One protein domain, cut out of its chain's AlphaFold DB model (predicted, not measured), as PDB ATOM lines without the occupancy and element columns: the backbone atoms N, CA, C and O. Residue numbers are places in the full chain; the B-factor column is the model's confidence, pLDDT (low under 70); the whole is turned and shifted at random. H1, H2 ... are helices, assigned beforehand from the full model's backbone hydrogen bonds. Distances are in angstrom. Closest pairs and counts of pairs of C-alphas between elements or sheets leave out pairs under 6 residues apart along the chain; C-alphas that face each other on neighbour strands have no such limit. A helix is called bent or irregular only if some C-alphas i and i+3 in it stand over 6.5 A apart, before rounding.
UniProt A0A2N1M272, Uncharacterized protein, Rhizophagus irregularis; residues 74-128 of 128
ATOM      1  N   PRO A  74      35.028 -36.903  -3.705       85.81
ATOM      2  CA  PRO A  74      35.221 -35.533  -3.229       85.81
ATOM      3  C   PRO A  74      33.939 -34.705  -3.372       85.81
ATOM      4  O   PRO A  74      33.664 -33.840  -2.548       85.81
ATOM      5  N   GLU A  75      33.138 -35.011  -4.393       91.88
ATOM      6  CA  GLU A  75      31.869 -34.359  -4.679       91.88
ATOM      7  C   GLU A  75      30.814 -35.395  -5.055       91.88
ATOM      8  O   GLU A  75      31.109 -36.447  -5.631       91.88
ATOM      9  N   ILE A  76      29.565 -35.080  -4.730       90.75
ATOM     10  CA  ILE A  76      28.417 -35.911  -5.067       90.75
ATOM     11  C   ILE A  76      27.918 -35.512  -6.456       90.75
ATOM     12  O   ILE A  76      27.498 -34.373  -6.662       90.75
ATOM     13  N   ASN A  77      27.903 -36.459  -7.398       93.75
ATOM     14  CA  ASN A  77      27.217 -36.262  -8.673       93.75
ATOM     15  C   ASN A  77      25.699 -36.286  -8.431       93.75
ATOM     16  O   ASN A  77      25.115 -37.354  -8.236       93.75
ATOM     17  N   LYS A  78      25.078 -35.101  -8.427       94.81
ATOM     18  CA  LYS A  78      23.644 -34.943  -8.152       94.81
ATOM     19  C   LYS A  78      22.761 -35.663  -9.162       94.81
ATOM     20  O   LYS A  78      21.833 -36.326  -8.741       94.81
ATOM     21  N   GLU A  79      23.075 -35.615 -10.454       94.81
ATOM     22  CA  GLU A  79      22.247 -36.260 -11.484       94.81
ATOM     23  C   GLU A  79      22.136 -37.771 -11.249       94.81
ATOM     24  O   GLU A  79      21.043 -38.336 -11.266       94.81
ATOM     25  N   ILE A  80      23.264 -38.424 -10.953       93.50
ATOM     26  CA  ILE A  80      23.288 -39.858 -10.637       93.50
ATOM     27  C   ILE A  80      22.573 -40.126  -9.309       93.50
ATOM     28  O   ILE A  80      21.782 -41.065  -9.210       93.50
ATOM     29  N   MET A  81      22.842 -39.315  -8.283       94.50
ATOM     30  CA  MET A  81      22.247 -39.526  -6.965       94.50
ATOM     31  C   MET A  81      20.739 -39.307  -6.948       94.50
ATOM     32  O   MET A  81      20.037 -40.110  -6.341       94.50
ATOM     33  N   ASP A  82      20.231 -38.290  -7.634       96.62
ATOM     34  CA  ASP A  82      18.804 -37.978  -7.694       96.62
ATOM     35  C   ASP A  82      18.030 -39.117  -8.367       96.62
ATOM     36  O   ASP A  82      16.957 -39.496  -7.899       96.62
ATOM     37  N   MET A  83      18.604 -39.743  -9.402       97.31
ATOM     38  CA  MET A  83      18.023 -40.938 -10.021       97.31
ATOM     39  C   MET A  83      17.940 -42.120  -9.048       97.31
ATOM     40  O   MET A  83      16.919 -42.810  -9.001       97.31
ATOM     41  N   ILE A  84      18.995 -42.358  -8.264       96.56
ATOM     42  CA  ILE A  84      19.023 -43.442  -7.272       96.56
ATOM     43  C   ILE A  84      18.012 -43.161  -6.156       96.56
ATOM     44  O   ILE A  84      17.212 -44.035  -5.825       96.56
ATOM     45  N   LEU A  85      18.011 -41.941  -5.610       96.38
ATOM     46  CA  LEU A  85      17.083 -41.504  -4.563       96.38
ATOM     47  C   LEU A  85      15.632 -41.638  -5.025       96.38
ATOM     48  O   LEU A  85      14.805 -42.226  -4.327       96.38
ATOM     49  N   TRP A  86      15.332 -41.162  -6.233       97.56
ATOM     50  CA  TRP A  86      13.997 -41.269  -6.805       97.56
ATOM     51  C   TRP A  86      13.572 -42.728  -6.975       97.56
ATOM     52  O   TRP A  86      12.437 -43.069  -6.641       97.56
ATOM     53  N   HIS A  87      14.464 -43.595  -7.460       96.12
ATOM     54  CA  HIS A  87      14.153 -45.008  -7.667       96.12
ATOM     55  C   HIS A  87      13.884 -45.737  -6.347       96.12
ATOM     56  O   HIS A  87      12.902 -46.473  -6.243       96.12
ATOM     57  N   VAL A  88      14.703 -45.504  -5.317       96.50
ATOM     58  CA  VAL A  88      14.490 -46.114  -3.996       96.50
ATOM     59  C   VAL A  88      13.150 -45.661  -3.419       96.50
ATOM     60  O   VAL A  88      12.311 -46.506  -3.107       96.50
ATOM     61  N   LYS A  89      12.883 -44.352  -3.385       97.38
ATOM     62  CA  LYS A  89      11.633 -43.832  -2.823       97.38
ATOM     63  C   LYS A  89      10.405 -44.296  -3.605       97.38
ATOM     64  O   LYS A  89       9.457 -44.810  -3.017       97.38
ATOM     65  N   ASN A  90      10.393 -44.120  -4.924       96.31
ATOM     66  CA  ASN A  90       9.168 -44.271  -5.715       96.31
ATOM     67  C   ASN A  90       8.946 -45.694  -6.232       96.31
ATOM     68  O   ASN A  90       7.796 -46.099  -6.376       96.31
ATOM     69  N   VAL A  91      10.011 -46.456  -6.501       94.69
ATOM     70  CA  VAL A  91       9.898 -47.814  -7.060       94.69
ATOM     71  C   VAL A  91      10.030 -48.875  -5.974       94.69
ATOM     72  O   VAL A  91       9.188 -49.762  -5.895       94.69
ATOM     73  N   ILE A  92      11.053 -48.787  -5.119       94.75
ATOM     74  CA  ILE A  92      11.287 -49.800  -4.074       94.75
ATOM     75  C   ILE A  92      10.329 -49.603  -2.896       94.75
ATOM     76  O   ILE A  92       9.710 -50.561  -2.433       94.75
ATOM     77  N   CYS A  93      10.187 -48.364  -2.427       95.50
ATOM     78  CA  CYS A  93       9.351 -48.029  -1.276       95.50
ATOM     79  C   CYS A  93       7.915 -47.647  -1.656       95.50
ATOM     80  O   CYS A  93       7.103 -47.404  -0.770       95.50
ATOM     81  N   SER A  94       7.576 -47.588  -2.952       95.25
ATOM     82  CA  SER A  94       6.244 -47.187  -3.434       95.25
ATOM     83  C   SER A  94       5.763 -45.837  -2.862       95.25
ATOM     84  O   SER A  94       4.572 -45.641  -2.615       95.25
ATOM     85  N   GLY A  95       6.689 -44.909  -2.619       96.62
ATOM     86  CA  GLY A  95       6.425 -43.605  -2.013       96.62
ATOM     87  C   GLY A  95       6.345 -43.597  -0.479       96.62
ATOM     88  O   GLY A  95       6.174 -42.519   0.085       96.62
ATOM     89  N   ASP A  96       6.491 -44.740   0.206       97.50
ATOM     90  CA  ASP A  96       6.506 -44.815   1.677       97.50
ATOM     91  C   ASP A  96       7.803 -44.206   2.238       97.50
ATOM     92  O   ASP A  96       8.893 -44.774   2.126       97.50
ATOM     93  N   GLU A  97       7.675 -43.036   2.866       97.25
ATOM     94  CA  GLU A  97       8.805 -42.273   3.408       97.25
ATOM     95  C   GLU A  97       9.503 -42.978   4.573       97.25
ATOM     96  O   GLU A  97      10.719 -42.874   4.723       97.25
ATOM     97  N   ARG A  98       8.761 -43.751   5.372       97.94
ATOM     98  CA  ARG A  98       9.325 -44.502   6.498       97.94
ATOM     99  C   ARG A  98      10.198 -45.648   5.993       97.94
ATOM    100  O   ARG A  98      11.222 -45.954   6.603       97.94
ATOM    101  N   LEU A  99       9.795 -46.302   4.901       96.44
ATOM    102  CA  LEU A  99      10.610 -47.340   4.267       96.44
ATOM    103  C   LEU A  99      11.838 -46.749   3.569       96.44
ATOM    104  O   LEU A  99      12.920 -47.319   3.706       96.44
ATOM    105  N   ASP A 100      11.690 -45.615   2.878       97.06
ATOM    106  CA  ASP A 100      12.807 -44.892   2.253       97.06
ATOM    107  C   ASP A 100      13.881 -44.547   3.296       97.06
ATOM    108  O   ASP A 100      15.035 -44.964   3.170       97.06
ATOM    109  N   GLU A 101      13.482 -43.918   4.405       97.62
ATOM    110  CA  GLU A 101      14.388 -43.611   5.515       97.62
ATOM    111  C   GLU A 101      15.036 -44.877   6.106       97.62
ATOM    112  O   GLU A 101      16.246 -44.911   6.359       97.62
ATOM    113  N   TYR A 102      14.258 -45.945   6.311       96.75
ATOM    114  CA  TYR A 102      14.778 -47.196   6.862       96.75
ATOM    115  C   TYR A 102      15.844 -47.831   5.961       96.75
ATOM    116  O   TYR A 102      16.888 -48.253   6.466       96.75
ATOM    117  N   ILE A 103      15.614 -47.891   4.644       96.44
ATOM    118  CA  ILE A 103      16.569 -48.468   3.686       96.44
ATOM    119  C   ILE A 103      17.880 -47.681   3.694       96.44
ATOM    120  O   ILE A 103      18.949 -48.291   3.797       96.44
ATOM    121  N   TRP A 104      17.817 -46.346   3.654       96.19
ATOM    122  CA  TRP A 104      19.019 -45.510   3.679       96.19
ATOM    123  C   TRP A 104      19.811 -45.672   4.971       96.19
ATOM    124  O   TRP A 104      21.028 -45.871   4.926       96.19
ATOM    125  N   ASN A 105      19.129 -45.675   6.117       96.06
ATOM    126  CA  ASN A 105      19.762 -45.921   7.410       96.06
ATOM    127  C   ASN A 105      20.389 -47.320   7.482       96.06
ATOM    128  O   ASN A 105      21.482 -47.486   8.033       96.06
ATOM    129  N   TRP A 106      19.737 -48.327   6.899       96.62
ATOM    130  CA  TRP A 106      20.245 -49.696   6.873       96.62
ATOM    131  C   TRP A 106      21.494 -49.835   5.990       96.62
ATOM    132  O   TRP A 106      22.495 -50.399   6.436       96.62
ATOM    133  N   TRP A 107      21.501 -49.269   4.778       95.19
ATOM    134  CA  TRP A 107      22.697 -49.255   3.925       95.19
ATOM    135  C   TRP A 107      23.841 -48.440   4.534       95.19
ATOM    136  O   TRP A 107      24.986 -48.899   4.523       95.19
ATOM    137  N   ALA A 108      23.549 -47.275   5.119       94.00
ATOM    138  CA  ALA A 108      24.551 -46.468   5.809       94.00
ATOM    139  C   ALA A 108      25.191 -47.245   6.968       94.00
ATOM    140  O   ALA A 108      26.414 -47.229   7.115       94.00
ATOM    141  N   TYR A 109      24.391 -47.988   7.742       95.06
ATOM    142  CA  TYR A 109      24.881 -48.824   8.837       95.06
ATOM    143  C   TYR A 109      25.918 -49.857   8.372       95.06
ATOM    144  O   TYR A 109      26.948 -50.006   9.027       95.06
ATOM    145  N   LEU A 110      25.693 -50.524   7.232       93.62
ATOM    146  CA  LEU A 110      26.634 -51.514   6.690       93.62
ATOM    147  C   LEU A 110      28.006 -50.922   6.358       93.62
ATOM    148  O   LEU A 110      29.025 -51.580   6.553       93.62
ATOM    149  N   VAL A 111      28.031 -49.699   5.828       92.06
ATOM    150  CA  VAL A 111      29.270 -49.040   5.394       92.06
ATOM    151  C   VAL A 111      29.979 -48.366   6.567       92.06
ATOM    152  O   VAL A 111      31.206 -48.396   6.657       92.06
ATOM    153  N   GLN A 112      29.214 -47.758   7.476       91.44
ATOM    154  CA  GLN A 112      29.749 -47.003   8.610       91.44
ATOM    155  C   GLN A 112      30.155 -47.890   9.790       91.44
ATOM    156  O   GLN A 112      31.028 -47.491  10.556       91.44
ATOM    157  N   LYS A 113      29.514 -49.054   9.964       92.75
ATOM    158  CA  LYS A 113      29.751 -49.991  11.078       92.75
ATOM    159  C   LYS A 113      29.915 -51.427  10.568       92.75
ATOM    160  O   LYS A 113      29.165 -52.313  10.989       92.75
ATOM    161  N   PRO A 114      30.850 -51.685   9.639       93.19
ATOM    162  CA  PRO A 114      30.959 -52.989   8.998       93.19
ATOM    163  C   PRO A 114      31.367 -54.101   9.974       93.19
ATOM    164  O   PRO A 114      31.064 -55.270   9.736       93.19
ATOM    165  N   GLU A 115      32.001 -53.755  11.098       91.56
ATOM    166  CA  GLU A 115      32.331 -54.682  12.181       91.56
ATOM    167  C   GLU A 115      31.080 -55.235  12.890       91.56
ATOM    168  O   GLU A 115      31.144 -56.254  13.585       91.56
ATOM    169  N   LYS A 116      29.921 -54.584  12.714       92.81
ATOM    170  CA  LYS A 116      28.656 -54.968  13.340       92.81
ATOM    171  C   LYS A 116      27.719 -55.611  12.328       92.81
ATOM    172  O   LYS A 116      27.309 -55.021  11.336       92.81
ATOM    173  N   LYS A 117      27.288 -56.835  12.639       91.38
ATOM    174  CA  LYS A 117      26.267 -57.528  11.845       91.38
ATOM    175  C   LYS A 117      24.903 -56.852  12.062       91.38
ATOM    176  O   LYS A 117      24.486 -56.754  13.217       91.38
ATOM    177  N   PRO A 118      24.166 -56.472  11.001       91.44
ATOM    178  CA  PRO A 118      22.873 -55.784  11.120       91.44
ATOM    179  C   PRO A 118      21.775 -56.645  11.765       91.44
ATOM    180  O   PRO A 118      20.797 -56.104  12.266       91.44
ATOM    181  N   ARG A 119      21.922 -57.983  11.766       94.19
ATOM    182  CA  ARG A 119      20.934 -58.963  12.281       94.19
ATOM    183  C   ARG A 119      19.535 -58.846  11.659       94.19
ATOM    184  O   ARG A 119      18.582 -59.425  12.168       94.19
ATOM    185  N   SER A 120      19.432 -58.148  10.539       94.88
ATOM    186  CA  SER A 120      18.250 -58.044   9.699       94.88
ATOM    187  C   SER A 120      18.661 -58.176   8.235       94.88
ATOM    188  O   SER A 120      19.839 -58.042   7.892       94.88
ATOM    189  N   ILE A 121      17.685 -58.464   7.380       94.25
ATOM    190  CA  ILE A 121      17.850 -58.545   5.933       94.25
ATOM    191  C   ILE A 121      16.721 -57.761   5.269       94.25
ATOM    192  O   ILE A 121      15.571 -57.842   5.702       94.25
ATOM    193  N   LEU A 122      17.051 -56.993   4.231       93.62
ATOM    194  CA  LEU A 122      16.056 -56.366   3.366       93.62
ATOM    195  C   LEU A 122      15.597 -57.386   2.323       93.62
ATOM    196  O   LEU A 122      16.421 -57.961   1.611       93.62
ATOM    197  N   VAL A 123      14.287 -57.605   2.228       93.31
ATOM    198  CA  VAL A 123      13.686 -58.489   1.225       93.31
ATOM    199  C   VAL A 123      12.887 -57.638   0.252       93.31
ATOM    200  O   VAL A 123      11.888 -57.032   0.631       93.31
ATOM    201  N   LEU A 124      13.327 -57.607  -1.004       91.62
ATOM    202  CA  LEU A 124      12.602 -56.965  -2.095       91.62
ATOM    203  C   LEU A 124      11.813 -58.033  -2.844       91.62
ATOM    204  O   LEU A 124      12.392 -58.980  -3.378       91.62
ATOM    205  N   LYS A 125      10.488 -57.894  -2.868       88.81
ATOM    206  CA  LYS A 125       9.598 -58.802  -3.589       88.81
ATOM    207  C   LYS A 125       8.983 -58.058  -4.764       88.81
ATOM    208  O   LYS A 125       8.297 -57.063  -4.569       88.81
ATOM    209  N   LEU A 126       9.193 -58.580  -5.968       81.75
ATOM    210  CA  LEU A 126       8.461 -58.127  -7.141       81.75
ATOM    211  C   LEU A 126       7.051 -58.726  -7.097       81.75
ATOM    212  O   LEU A 126       6.893 -59.946  -7.016       81.75
ATOM    213  N   THR A 127       6.036 -57.873  -7.124       72.50
ATOM    214  CA  THR A 127       4.648 -58.291  -7.338       72.50
ATOM    215  C   THR A 127       4.372 -58.202  -8.833       72.50
ATOM    216  O   THR A 127       4.304 -57.102  -9.375       72.50
ATOM    217  N   LEU A 128       4.311 -59.365  -9.485       62.06
ATOM    218  CA  LEU A 128       3.757 -59.538 -10.829       62.06
ATOM    219  C   LEU A 128       2.255 -59.802 -10.729       62.06
ATOM    220  O   LEU A 128       1.862 -60.483  -9.750       62.06
TER     221      LEU A 128
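AT A GLANCE: This is residues 74 to 128 of the 128 residues of an uncharacterized protein of Rhizophagus irregularis (UniProt A0A2N1M272). Two helices, H1 then H2, meet near their ends as an open V, and a tail without named elements, residues 113 to 128, folds back past H2. The free part of H1 sticks out with the opening residues, 74 to 84. The printed part has 55 residues, is all helix with no named strand, and is loose, with a radius of gyration of the C-alphas of 13.0 A and spans of 36 by 33 by 18 A.

IN THESE COORDINATES: Find C-alpha 78 at (23.644, -34.943, -8.152); from there H1, residues 78 to 92, runs 19.7 A. H2, residues 97 to 112, runs 22.1 A to C-alpha 112 at (29.749, -47.003, 8.610).

HOW THE PARTS SIT: Look at Lys 89 and Asp 100: their C-alphas, the closest of H1 and H2, are 5.3 A apart. The helices touch through residues 88 to 89 and 97 to 100 alone. They run opposite ways at a steep tilt of 58 degrees. In both, every O i to N i+4 pair is within hydrogen-bond range.

THE WHOLE: The farthest C-alphas, Pro 74 and Leu 128, are 40.3 A apart. The H1 to H2 link is tight, and the printed part has no cut. Residue 128 alone has pLDDT under 70.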